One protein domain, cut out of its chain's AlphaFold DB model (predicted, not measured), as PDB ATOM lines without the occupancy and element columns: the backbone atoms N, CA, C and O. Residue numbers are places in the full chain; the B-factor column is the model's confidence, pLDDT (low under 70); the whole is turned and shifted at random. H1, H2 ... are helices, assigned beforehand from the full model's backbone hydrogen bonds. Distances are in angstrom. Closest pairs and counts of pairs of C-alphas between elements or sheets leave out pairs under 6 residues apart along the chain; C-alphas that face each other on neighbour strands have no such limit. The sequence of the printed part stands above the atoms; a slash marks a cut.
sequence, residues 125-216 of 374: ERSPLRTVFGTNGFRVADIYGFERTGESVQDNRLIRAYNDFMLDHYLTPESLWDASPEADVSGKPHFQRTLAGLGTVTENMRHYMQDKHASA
ATOM      1  N   GLU A 125     -27.203  41.098   5.113       84.19
ATOM      2  CA  GLU A 125     -25.920  40.384   4.974       84.19
ATOM      3  C   GLU A 125     -24.758  41.337   4.652       84.19
ATOM      4  O   GLU A 125     -23.595  41.026   4.875       84.19
ATOM      5  N   ARG A 126     -25.078  42.516   4.115       84.12
ATOM      6  CA  ARG A 126     -24.112  43.564   3.800       84.12
ATOM      7  C   ARG A 126     -24.346  44.754   4.706       84.12
ATOM      8  O   ARG A 126     -25.497  45.135   4.931       84.12
ATOM      9  N   SER A 127     -23.259  45.386   5.139       84.75
ATOM     10  CA  SER A 127     -23.351  46.693   5.781       84.75
ATOM     11  C   SER A 127     -24.113  47.660   4.869       84.75
ATOM     12  O   SER A 127     -23.717  47.837   3.714       84.75
ATOM     13  N   PRO A 128     -25.180  48.316   5.354       83.88
ATOM     14  CA  PRO A 128     -25.806  49.405   4.615       83.88
ATOM     15  C   PRO A 128     -24.931  50.670   4.617       83.88
ATOM     16  O   PRO A 128     -25.210  51.607   3.876       83.88
ATOM     17  N   LEU A 129     -23.885  50.706   5.453       88.31
ATOM     18  CA  LEU A 129     -22.939  51.806   5.568       88.31
ATOM     19  C   LEU A 129     -21.660  51.482   4.798       88.31
ATOM     20  O   LEU A 129     -21.058  50.425   5.011       88.31
ATOM     21  N   ARG A 130     -21.216  52.424   3.962       90.31
ATOM     22  CA  ARG A 130     -19.847  52.421   3.442       90.31
ATOM     23  C   ARG A 130     -18.913  52.798   4.574       90.31
ATOM     24  O   ARG A 130     -19.098  53.827   5.218       90.31
ATOM     25  N   THR A 131     -17.952  51.932   4.839       92.31
ATOM     26  CA  THR A 131     -16.951  52.140   5.877       92.31
ATOM     27  C   THR A 131     -15.569  52.005   5.279       92.31
ATOM     28  O   THR A 131     -15.383  51.286   4.301       92.31
ATOM     29  N   VAL A 132     -14.607  52.695   5.877       91.56
ATOM     30  CA  VAL A 132     -13.178  52.517   5.634       91.56
ATOM     31  C   VAL A 132     -12.484  52.696   6.978       91.56
ATOM     32  O   VAL A 132     -12.648  53.720   7.634       91.56
ATOM     33  N   PHE A 133     -11.747  51.680   7.411       91.31
ATOM     34  CA  PHE A 133     -11.011  51.678   8.671       91.31
ATOM     35  C   PHE A 133      -9.517  51.574   8.389       91.31
ATOM     36  O   PHE A 133      -9.090  50.648   7.698       91.31
ATOM     37  N   GLY A 134      -8.739  52.506   8.953       83.50
ATOM     38  CA  GLY A 134      -7.293  52.668   8.751       83.50
ATOM     39  C   GLY A 134      -6.443  51.553   9.360       83.50
ATOM     40  O   GLY A 134      -5.616  51.776  10.245       83.50
ATOM     41  N   THR A 135      -6.658  50.326   8.908       76.19
ATOM     42  CA  THR A 135      -5.768  49.195   9.121       76.19
ATOM     43  C   THR A 135      -5.063  48.909   7.806       76.19
ATOM     44  O   THR A 135      -5.660  48.912   6.728       76.19
ATOM     45  N   ASN A 136      -3.756  48.674   7.877       78.56
ATOM     46  CA  ASN A 136      -2.995  48.321   6.694       78.56
ATOM     47  C   ASN A 136      -2.027  47.179   6.991       78.56
ATOM     48  O   ASN A 136      -1.512  47.017   8.101       78.56
ATOM     49  N   GLY A 137      -1.773  46.374   5.959       86.38
ATOM     50  CA  GLY A 137      -0.867  45.237   6.064       86.38
ATOM     51  C   GLY A 137       0.551  45.646   6.467       86.38
ATOM     52  O   GLY A 137       1.246  44.839   7.073       86.38
ATOM     53  N   PHE A 138       0.980  46.884   6.180       88.62
ATOM     54  CA  PHE A 138       2.302  47.381   6.574       88.62
ATOM     55  C   PHE A 138       2.489  47.373   8.094       88.62
ATOM     56  O   PHE A 138       3.509  46.887   8.568       88.62
ATOM     57  N   ARG A 139       1.506  47.855   8.869       90.62
ATOM     58  CA  ARG A 139       1.582  47.840  10.339       90.62
ATOM     59  C   ARG A 139       1.589  46.427  10.909       90.62
ATOM     60  O   ARG A 139       2.308  46.170  11.869       90.62
ATOM     61  N   VAL A 140       0.834  45.508  10.306       93.00
ATOM     62  CA  VAL A 140       0.885  44.085  10.681       93.00
ATOM     63  C   VAL A 140       2.288  43.526  10.425       93.00
ATOM     64  O   VAL A 140       2.871  42.913  11.311       93.00
ATOM     65  N   ALA A 141       2.858  43.784   9.250       94.25
ATOM     66  CA  ALA A 141       4.192  43.320   8.878       94.25
ATOM     67  C   ALA A 141       5.297  43.861   9.801       94.25
ATOM     68  O   ALA A 141       6.129  43.090  10.274       94.25
ATOM     69  N   ASP A 142       5.240  45.152  10.140       94.81
ATOM     70  CA  ASP A 142       6.150  45.822  11.080       94.81
ATOM     71  C   ASP A 142       6.105  45.179  12.480       94.81
ATOM     72  O   ASP A 142       7.130  44.766  13.020       94.81
ATOM     73  N   ILE A 143       4.903  44.990  13.040       93.75
ATOM     74  CA  ILE A 143       4.717  44.394  14.376       93.75
ATOM     75  C   ILE A 143       5.222  42.946  14.436       93.75
ATOM     76  O   ILE A 143       5.790  42.528  15.449       93.75
ATOM     77  N   TYR A 144       4.986  42.166  13.381       94.75
ATOM     78  CA  TYR A 144       5.350  40.749  13.327       94.75
ATOM     79  C   TYR A 144       6.747  40.495  12.737       94.75
ATOM     80  O   TYR A 144       7.209  39.354  12.765       94.75
ATOM     81  N   GLY A 145       7.436  41.535  12.257       96.69
ATOM     82  CA  GLY A 145       8.821  41.477  11.798       96.69
ATOM     83  C   GLY A 145       9.024  40.747  10.469       96.69
ATOM     84  O   GLY A 145       9.958  39.952  10.358       96.69
ATOM     85  N   PHE A 146       8.168  40.992   9.472       96.75
ATOM     86  CA  PHE A 146       8.315  40.428   8.124       96.75
ATOM     87  C   PHE A 146       8.135  41.480   7.023       96.75
ATOM     88  O   PHE A 146       7.580  42.551   7.246       96.75
ATOM     89  N   GLU A 147       8.577  41.154   5.808       94.56
ATOM     90  CA  GLU A 147       8.405  41.991   4.618       94.56
ATOM     91  C   GLU A 147       7.238  41.494   3.760       94.56
ATOM     92  O   GLU A 147       7.051  40.293   3.557       94.56
ATOM     93  N   ARG A 148       6.456  42.416   3.191       92.75
ATOM     94  CA  ARG A 148       5.282  42.082   2.360       92.75
ATOM     95  C   ARG A 148       5.686  41.789   0.918       92.75
ATOM     96  O   ARG A 148       5.342  42.526   0.001       92.75
ATOM     97  N   THR A 149       6.436  40.712   0.712       93.56
ATOM     98  CA  THR A 149       6.927  40.328  -0.625       93.56
ATOM     99  C   THR A 149       5.859  39.635  -1.473       93.56
ATOM    100  O   THR A 149       5.905  39.677  -2.701       93.56
ATOM    101  N   GLY A 150       4.883  38.996  -0.823       94.94
ATOM    102  CA  GLY A 150       3.882  38.153  -1.475       94.94
ATOM    103  C   GLY A 150       4.329  36.698  -1.644       94.94
ATOM    104  O   GLY A 150       3.528  35.872  -2.075       94.94
ATOM    105  N   GLU A 151       5.562  36.350  -1.269       96.88
ATOM    106  CA  GLU A 151       6.146  35.010  -1.459       96.88
ATOM    107  C   GLU A 151       5.875  34.054  -0.287       96.88
ATOM    108  O   GLU A 151       5.834  32.835  -0.460       96.88
ATOM    109  N   SER A 152       5.667  34.594   0.914       98.00
ATOM    110  CA  SER A 152       5.436  33.809   2.126       98.00
ATOM    111  C   SER A 152       3.951  33.507   2.323       98.00
ATOM    112  O   SER A 152       3.135  34.395   2.571       98.00
ATOM    113  N   VAL A 153       3.595  32.218   2.265       98.31
ATOM    114  CA  VAL A 153       2.223  31.739   2.518       98.31
ATOM    115  C   VAL A 153       1.729  32.149   3.904       98.31
ATOM    116  O   VAL A 153       0.556  32.486   4.065       98.31
ATOM    117  N   GLN A 154       2.603  32.093   4.910       98.06
ATOM    118  CA  GLN A 154       2.241  32.401   6.290       98.06
ATOM    119  C   GLN A 154       1.941  33.892   6.462       98.06
ATOM    120  O   GLN A 154       0.905  34.237   7.029       98.06
ATOM    121  N   ASP A 155       2.799  34.755   5.924       97.31
ATOM    122  CA  ASP A 155       2.697  36.206   6.099       97.31
ATOM    123  C   ASP A 155       1.492  36.775   5.345       97.31
ATOM    124  O   ASP A 155       0.703  37.549   5.892       97.31
ATOM    125  N   ASN A 156       1.270  36.296   4.118       97.38
ATOM    126  CA  ASN A 156       0.094  36.642   3.324       97.38
ATOM    127  C   ASN A 156      -1.206  36.249   4.044       97.38
ATOM    128  O   ASN A 156      -2.142  37.045   4.134       97.38
ATOM    129  N   ARG A 157      -1.267  35.027   4.594       97.31
ATOM    130  CA  ARG A 157      -2.443  34.550   5.337       97.31
ATOM    131  C   ARG A 157      -2.653  35.290   6.651       97.31
ATOM    132  O   ARG A 157      -3.800  35.437   7.062       97.31
ATOM    133  N   LEU A 158      -1.589  35.763   7.296       96.69
ATOM    134  CA  LEU A 158      -1.702  36.578   8.501       96.69
ATOM    135  C   LEU A 158      -2.374  37.920   8.190       96.69
ATOM    136  O   LEU A 158      -3.346  38.266   8.855       96.69
ATOM    137  N   ILE A 159      -1.928  38.633   7.150       96.19
ATOM    138  CA  ILE A 159      -2.573  39.889   6.725       96.19
ATOM    139  C   ILE A 159      -4.028  39.633   6.307       96.19
ATOM    140  O   ILE A 159      -4.925  40.342   6.763       96.19
ATOM    141  N   ARG A 160      -4.283  38.582   5.512       96.81
ATOM    142  CA  ARG A 160      -5.646  38.182   5.124       96.81
ATOM    143  C   ARG A 160      -6.540  37.941   6.339       96.81
ATOM    144  O   ARG A 160      -7.680  38.380   6.329       96.81
ATOM    145  N   ALA A 161      -6.036  37.287   7.385       96.19
ATOM    146  CA  ALA A 161      -6.820  37.007   8.584       96.19
ATOM    147  C   ALA A 161      -7.262  38.284   9.322       96.19
ATOM    148  O   ALA A 161      -8.378  38.320   9.834       96.19
ATOM    149  N   TYR A 162      -6.432  39.337   9.347       95.69
ATOM    150  CA  TYR A 162      -6.836  40.643   9.885       95.69
ATOM    151  C   TYR A 162      -7.945  41.286   9.043       95.69
ATOM    152  O   TYR A 162      -8.945  41.739   9.598       95.69
ATOM    153  N   ASN A 163      -7.796  41.279   7.716       96.19
ATOM    154  CA  ASN A 163      -8.807  41.825   6.806       96.19
ATOM    155  C   ASN A 163     -10.131  41.058   6.913       96.19
ATOM    156  O   ASN A 163     -11.195  41.663   7.020       96.19
ATOM    157  N   ASP A 164     -10.065  39.726   6.931       96.25
ATOM    158  CA  ASP A 164     -11.234  38.859   7.035       96.25
ATOM    159  C   ASP A 164     -11.966  39.049   8.359       96.25
ATOM    160  O   ASP A 164     -13.192  39.106   8.346       96.25
ATOM    161  N   PHE A 165     -11.226  39.189   9.465       94.00
ATOM    162  CA  PHE A 165     -11.798  39.482  10.775       94.00
ATOM    163  C   PHE A 165     -12.572  40.801  10.756       94.00
ATOM    164  O   PHE A 165     -13.717  40.846  11.183       94.00
ATOM    165  N   MET A 166     -11.990  41.869  10.211       94.50
ATOM    166  CA  MET A 166     -12.686  43.154  10.116       94.50
ATOM    167  C   MET A 166     -13.959  43.064   9.267       94.50
ATOM    168  O   MET A 166     -15.008  43.566   9.673       94.50
ATOM    169  N   LEU A 167     -13.893  42.368   8.131       94.75
ATOM    170  CA  LEU A 167     -15.035  42.194   7.234       94.75
ATOM    171  C   LEU A 167     -16.141  41.316   7.835       94.75
ATOM    172  O   LEU A 167     -17.315  41.614   7.624       94.75
ATOM    173  N   ASP A 168     -15.797  40.315   8.654       91.81
ATOM    174  CA  ASP A 168     -16.772  39.534   9.441       91.81
ATOM    175  C   ASP A 168     -17.553  40.402  10.447       91.81
ATOM    176  O   ASP A 168     -18.633  40.020  10.899       91.81
ATOM    177  N   HIS A 169     -17.036  41.594  10.756       91.38
ATOM    178  CA  HIS A 169     -17.662  42.604  11.607       91.38
ATOM    179  C   HIS A 169     -18.115  43.853  10.830       91.38
ATOM    180  O   HIS A 169     -18.335  44.904  11.430       91.38
ATOM    181  N   TYR A 170     -18.279  43.752   9.503       91.81
ATOM    182  CA  TYR A 170     -18.717  44.844   8.621       91.81
ATOM    183  C   TYR A 170     -17.798  46.076   8.583       91.81
ATOM    184  O   TYR A 170     -18.199  47.145   8.113       91.81
ATOM    185  N   LEU A 171     -16.549  45.928   9.019       93.50
ATOM    186  CA  LEU A 171     -15.534  46.973   8.983       93.50
ATOM    187  C   LEU A 171     -14.667  46.749   7.746       93.50
ATOM    188  O   LEU A 171     -13.905  45.790   7.676       93.50
ATOM    189  N   THR A 172     -14.784  47.608   6.737       94.31
ATOM    190  CA  THR A 172     -13.949  47.466   5.535       94.31
ATOM    191  C   THR A 172     -12.548  48.038   5.794       94.31
ATOM    192  O   THR A 172     -12.449  49.208   6.171       94.31
ATOM    193  N   PRO A 173     -11.464  47.260   5.607       93.94
ATOM    194  CA  PRO A 173     -10.102  47.780   5.694       93.94
ATOM    195  C   PRO A 173      -9.828  48.829   4.615       93.94
ATOM    196  O   PRO A 173     -10.251  48.676   3.471       93.94
ATOM    197  N   GLU A 174      -9.063  49.860   4.959       89.31
ATOM    198  CA  GLU A 174      -8.600  50.892   4.022       89.31
ATOM    199  C   GLU A 174      -7.740  50.322   2.894       89.31
ATOM    200  O   GLU A 174      -7.843  50.765   1.749       89.31
ATOM    201  N   SER A 175      -6.916  49.316   3.200       89.56
ATOM    202  CA  SER A 175      -6.015  48.700   2.233       89.56
ATOM    203  C   SER A 175      -6.206  47.189   2.155       89.56
ATOM    204  O   SER A 175      -5.922  46.448   3.097       89.56
ATOM    205  N   LEU A 176      -6.600  46.718   0.973       94.31
ATOM    206  CA  LEU A 176      -6.689  45.301   0.622       94.31
ATOM    207  C   LEU A 176      -5.520  44.920  -0.295       94.31
ATOM    208  O   LEU A 176      -5.713  44.608  -1.466       94.31
ATOM    209  N   TRP A 177      -4.293  44.998   0.233       92.88
ATOM    210  CA  TRP A 177      -3.047  44.916  -0.547       92.88
ATOM    211  C   TRP A 177      -2.941  43.697  -1.476       92.88
ATOM    212  O   TRP A 177      -2.487  43.816  -2.611       92.88
ATOM    213  N   ASP A 178      -3.385  42.526  -1.029       95.81
ATOM    214  CA  ASP A 178      -3.384  41.293  -1.820       95.81
ATOM    215  C   ASP A 178      -4.432  41.287  -2.949       95.81
ATOM    216  O   ASP A 178      -4.368  40.447  -3.846       95.81
ATOM    217  N   ALA A 179      -5.357  42.246  -2.944       96.81
ATOM    218  CA  ALA A 179      -6.286  42.560  -4.023       96.81
ATOM    219  C   ALA A 179      -5.927  43.866  -4.760       96.81
ATOM    220  O   ALA A 179      -6.728  44.348  -5.559       96.81
ATOM    221  N   SER A 180      -4.745  44.448  -4.532       94.81
ATOM    222  CA  SER A 180      -4.292  45.669  -5.208       94.81
ATOM    223  C   SER A 180      -3.281  45.345  -6.318       94.81
ATOM    224  O   SER A 180      -2.189  44.854  -6.023       94.81
ATOM    225  N   PRO A 181      -3.595  45.589  -7.606       95.88
ATOM    226  CA  PRO A 181      -2.630  45.422  -8.685       95.88
ATOM    227  C   PRO A 181      -1.493  46.446  -8.589       95.88
ATOM    228  O   PRO A 181      -1.716  47.640  -8.406       95.88
ATOM    229  N   GLU A 182      -0.270  45.969  -8.796       93.81
ATOM    230  CA  GLU A 182       0.905  46.815  -9.024       93.81
ATOM    231  C   GLU A 182       1.077  47.075 -10.528       93.81
ATOM    232  O   GLU A 182       0.520  46.348 -11.353       93.81
ATOM    233  N   ALA A 183       1.862  48.085 -10.903       95.56
ATOM    234  CA  ALA A 183       2.252  48.260 -12.299       95.56
ATOM    235  C   ALA A 183       3.227  47.152 -12.737       95.56
ATOM    236  O   ALA A 183       4.234  46.896 -12.079       95.56
ATOM    237  N   ASP A 184       2.939  46.500 -13.862       94.62
ATOM    238  CA  ASP A 184       3.861  45.588 -14.525       94.62
ATOM    239  C   ASP A 184       4.996  46.346 -15.240       94.62
ATOM    240  O   ASP A 184       5.044  47.577 -15.281       94.62
ATOM    241  N   VAL A 185       5.914  45.602 -15.861       92.25
ATOM    242  CA  VAL A 185       7.055  46.164 -16.609       92.25
ATOM    243  C   VAL A 185       6.650  47.066 -17.783       92.25
ATOM    244  O   VAL A 185       7.474  47.835 -18.277       92.25
ATOM    245  N   SER A 186       5.401  46.979 -18.247       92.44
ATOM    246  CA  SER A 186       4.838  47.835 -19.294       92.44
ATOM    247  C   SER A 186       4.110  49.066 -18.739       92.44
ATOM    248  O   SER A 186       3.704  49.936 -19.511       92.44
ATOM    249  N   GLY A 187       3.981  49.172 -17.412       93.06
ATOM    250  CA  GLY A 187       3.257  50.237 -16.728       93.06
ATOM    251  C   GLY A 187       1.746  50.012 -16.664       93.06
ATOM    252  O   GLY A 187       1.008  50.977 -16.480       93.06
ATOM    253  N   LYS A 188       1.267  48.775 -16.847       96.62
ATOM    254  CA  LYS A 188      -0.156  48.412 -16.753       96.62
ATOM    255  C   LYS A 188      -0.471  47.713 -15.430       96.62
ATOM    256  O   LYS A 188       0.425  47.092 -14.867       96.62
ATOM    257  N   PRO A 189      -1.714  47.754 -14.925       97.88
ATOM    258  CA  PRO A 189      -2.058  47.037 -13.700       97.88
ATOM    259  C   PRO A 189      -1.930  45.509 -13.866       97.88
ATOM    260  O   PRO A 189      -2.534  44.903 -14.753       97.88
ATOM    261  N   HIS A 190      -1.171  44.857 -12.986       97.38
ATOM    262  CA  HIS A 190      -0.899  43.421 -13.033       97.38
ATOM    263  C   HIS A 190      -1.960  42.604 -12.272       97.38
ATOM    264  O   HIS A 190      -1.717  42.067 -11.191       97.38
ATOM    265  N   PHE A 191      -3.150  42.457 -12.856       97.88
ATOM    266  CA  PHE A 191      -4.298  41.787 -12.216       97.88
ATOM    267  C   PHE A 191      -4.128  40.277 -11.955       97.88
ATOM    268  O   PHE A 191      -4.913  39.688 -11.206       97.88
ATOM    269  N   GLN A 192      -3.147  39.646 -12.605       97.44
ATOM    270  CA  GLN A 192      -2.841  38.214 -12.485       97.44
ATOM    271  C   GLN A 192      -1.606  37.937 -11.622       97.44
ATOM    272  O   GLN A 192      -1.182  36.787 -11.513       97.44
ATOM    273  N   ARG A 193      -1.039  38.966 -10.975       96.31
ATOM    274  CA  ARG A 193       0.022  38.771  -9.988       96.31
ATOM    275  C   ARG A 193      -0.463  37.801  -8.918       96.31
ATOM    276  O   ARG A 193      -1.536  37.995  -8.348       96.31
ATOM    277  N   THR A 194       0.335  36.778  -8.643       97.69
ATOM    278  CA  THR A 194       0.034  35.768  -7.631       97.69
ATOM    279  C   THR A 194       0.685  36.106  -6.300       97.69
ATOM    280  O   THR A 194       1.861  36.465  -6.264       97.69
ATOM    281  N   LEU A 195      -0.051  35.898  -5.213       98.06
ATOM    282  CA  LEU A 195       0.465  35.873  -3.853       98.06
ATOM    283  C   LEU A 195       0.426  34.433  -3.340       98.06
ATOM    284  O   LEU A 195      -0.592  33.738  -3.440       98.06
ATOM    285  N   ALA A 196       1.549  33.969  -2.795       98.31
ATOM    286  CA  ALA A 196       1.697  32.608  -2.312       98.31
ATOM    287  C   ALA A 196       0.601  32.274  -1.290       98.31
ATOM    288  O   ALA A 196       0.417  32.971  -0.292       98.31
ATOM    289  N   GLY A 197      -0.138  31.194  -1.554       98.19
ATOM    290  CA  GLY A 197      -1.199  30.701  -0.676       98.19
ATOM    291  C   GLY A 197      -2.533  31.449  -0.742       98.19
ATOM    292  O   GLY A 197      -3.448  31.006  -0.044       98.19
ATOM    293  N   LEU A 198      -2.646  32.512  -1.550       98.19
ATOM    294  CA  LEU A 198      -3.874  33.300  -1.743       98.19
ATOM    295  C   LEU A 198      -4.360  33.346  -3.204       98.19
ATOM    296  O   LEU A 198      -5.538  33.582  -3.429       98.19
ATOM    297  N   GLY A 199      -3.497  33.067  -4.186       98.31
ATOM    298  CA  GLY A 199      -3.870  33.106  -5.605       98.31
ATOM    299  C   GLY A 199      -3.613  34.476  -6.227       98.31
ATOM    300  O   GLY A 199      -2.692  35.183  -5.819       98.31
ATOM    301  N   THR A 200      -4.369  34.830  -7.258       98.56
ATOM    302  CA  THR A 200      -4.188  36.066  -8.027       98.56
ATOM    303  C   THR A 200      -4.843  37.276  -7.363       98.56
ATOM    304  O   THR A 200      -5.844  37.153  -6.659       98.56
ATOM    305  N   VAL A 201      -4.346  38.476  -7.676       98.31
ATOM    306  CA  VAL A 201      -4.982  39.756  -7.306       98.31
ATOM    307  C   VAL A 201      -6.476  39.784  -7.663       98.31
ATOM    308  O   VAL A 201      -7.294  40.245  -6.871       98.31
ATOM    309  N   THR A 202      -6.865  39.243  -8.823       98.50
ATOM    310  CA  THR A 202      -8.281  39.180  -9.220       98.50
ATOM    311  C   THR A 202      -9.100  38.216  -8.360       98.50
ATOM    312  O   THR A 202     -10.231  38.536  -8.004       98.50
ATOM    313  N   GLU A 203      -8.563  37.050  -8.003       98.56
ATOM    314  CA  GLU A 203      -9.246  36.124  -7.086       98.56
ATOM    315  C   GLU A 203      -9.413  36.740  -5.695       98.56
ATOM    316  O   GLU A 203     -10.498  36.669  -5.123       98.56
ATOM    317  N   ASN A 204      -8.389  37.438  -5.201       98.44
ATOM    318  CA  ASN A 204      -8.436  38.133  -3.916       98.44
ATOM    319  C   ASN A 204      -9.453  39.283  -3.917       98.44
ATOM    320  O   ASN A 204     -10.177  39.468  -2.942       98.44
ATOM    321  N   MET A 205      -9.570  40.018  -5.025       98.12
ATOM    322  CA  MET A 205     -10.599  41.049  -5.180       98.12
ATOM    323  C   MET A 205     -12.013  40.463  -5.101       98.12
ATOM    324  O   MET A 205     -12.871  41.021  -4.420       98.12
ATOM    325  N   ARG A 206     -12.264  39.317  -5.751       97.69
ATOM    326  CA  ARG A 206     -13.566  38.637  -5.653       97.69
ATOM    327  C   ARG A 206     -13.844  38.154  -4.235       97.69
ATOM    328  O   ARG A 206     -14.935  38.411  -3.743       97.69
ATOM    329  N   HIS A 207     -12.851  37.560  -3.570       98.06
ATOM    330  CA  HIS A 207     -12.960  37.164  -2.163       98.06
ATOM    331  C   HIS A 207     -13.446  38.333  -1.298       98.06
ATOM    332  O   HIS A 207     -14.456  38.220  -0.608       98.06
ATOM    333  N   TYR A 208     -12.805  39.500  -1.384       97.38
ATOM    334  CA  TYR A 208     -13.212  40.631  -0.547       97.38
ATOM    335  C   TYR A 208     -14.565  41.232  -0.935       97.38
ATOM    336  O   TYR A 208     -15.367  41.549  -0.060       97.38
ATOM    337  N   MET A 209     -14.838  41.401  -2.229       95.81
ATOM    338  CA  MET A 209     -16.010  42.158  -2.691       95.81
ATOM    339  C   MET A 209     -17.286  41.324  -2.785       95.81
ATOM    340  O   MET A 209     -18.386  41.866  -2.639       95.81
ATOM    341  N   GLN A 210     -17.149  40.030  -3.076       94.00
ATOM    342  CA  GLN A 210     -18.262  39.118  -3.335       94.00
ATOM    343  C   GLN A 210     -18.508  38.186  -2.150       94.00
ATOM    344  O   GLN A 210     -19.663  38.038  -1.762       94.00
ATOM    345  N   ASP A 211     -17.448  37.623  -1.559       94.94
ATOM    346  CA  ASP A 211     -17.588  36.637  -0.478       94.94
ATOM    347  C   ASP A 211     -17.632  37.308   0.901       94.94
ATOM    348  O   ASP A 211     -18.423  36.928   1.761       94.94
ATOM    349  N   LYS A 212     -16.794  38.331   1.114       95.50
ATOM    350  CA  LYS A 212     -16.681  39.065   2.389       95.50
ATOM    351  C   LYS A 212     -17.432  40.399   2.401       95.50
ATOM    352  O   LYS A 212     -17.403  41.102   3.407       95.50
ATOM    353  N   HIS A 213     -18.096  40.746   1.296       94.62
ATOM    354  CA  HIS A 213     -18.957  41.927   1.151       94.62
ATOM    355  C   HIS A 213     -18.322  43.258   1.590       94.62
ATOM    356  O   HIS A 213     -19.002  44.107   2.170       94.62
ATOM    357  N   ALA A 214     -17.037  43.464   1.290       95.25
ATOM    358  CA  ALA A 214     -16.379  44.749   1.494       95.25
ATOM    359  C   ALA A 214     -17.200  45.890   0.862       95.25
ATOM    360  O   ALA A 214     -17.681  45.799  -0.276       95.25
ATOM    361  N   SER A 215     -17.390  46.959   1.636       94.31
ATOM    362  CA  SER A 215     -18.281  48.070   1.275       94.31
ATOM    363  C   SER A 215     -17.594  49.144   0.425       94.31
ATOM    364  O   SER A 215     -18.272  49.920  -0.248       94.31
ATOM    365  N   ALA A 216     -16.260  49.153   0.426       94.69
ATOM    366  CA  ALA A 216     -15.404  50.087  -0.291       94.69
ATOM    367  C   ALA A 216     -14.085  49.418  -0.725       94.69
ATOM    368  O   ALA A 216     -13.671  48.394  -0.180       94.69
TER     369      ALA A 216
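Overview. This is residues 125 to 216 of the 374 residues of an uncharacterized protein of Thiothrix lacustris (UniProt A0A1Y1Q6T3). There is little regular structure here: three helices are set among long loops, with H1 crossing steeply beside the longest helix, H2, and H3 running alongside H2 on another side. Long loops, residues 125 to 136 and 169 to 200, make much of the rest. The 92 printed residues hold H1, H2 and H3 in that order and no named strand; the class is all helix, with 35 residues in named elements. The whole is compact, radius of gyration of the C-alphas 13.1 A, spanning 39 by 30 by 20 A.

Arrangement. H1, residues 137 to 144, touches H2, residues 153 to 168, through residues 155 to 159 of H2 alone; the closest C-alphas, of Gly 137 and Ile 159, are 5.7 A apart. They run opposite ways at a steep tilt of 62 degrees. H3, residues 201 to 211, is near H2, their closest C-alphas only just short of touching at 8.0 A. H1 and H3 are apart. Residues 194 to 195 pair antiparallel with 199 to 200. In H1, H2 and H3 every O i to N i+4 pair is within hydrogen-bond range.

Along the chain. H1 begins at C-alpha 137 (-0.867, 45.237, 6.064) and is 10.6 A long. H2 is 21.7 A long. H3, 14.7 A, ends at C-alpha 211 (-17.588, 36.637, -0.478).

Size, cuts and confidence. The C-alphas farthest apart, of Glu 125 and Ser 186, are 39.9 A apart. The printed part has no cut; the link H2 to H3 is long, H1 to H2 short. No printed residue is under 70 in pLDDT.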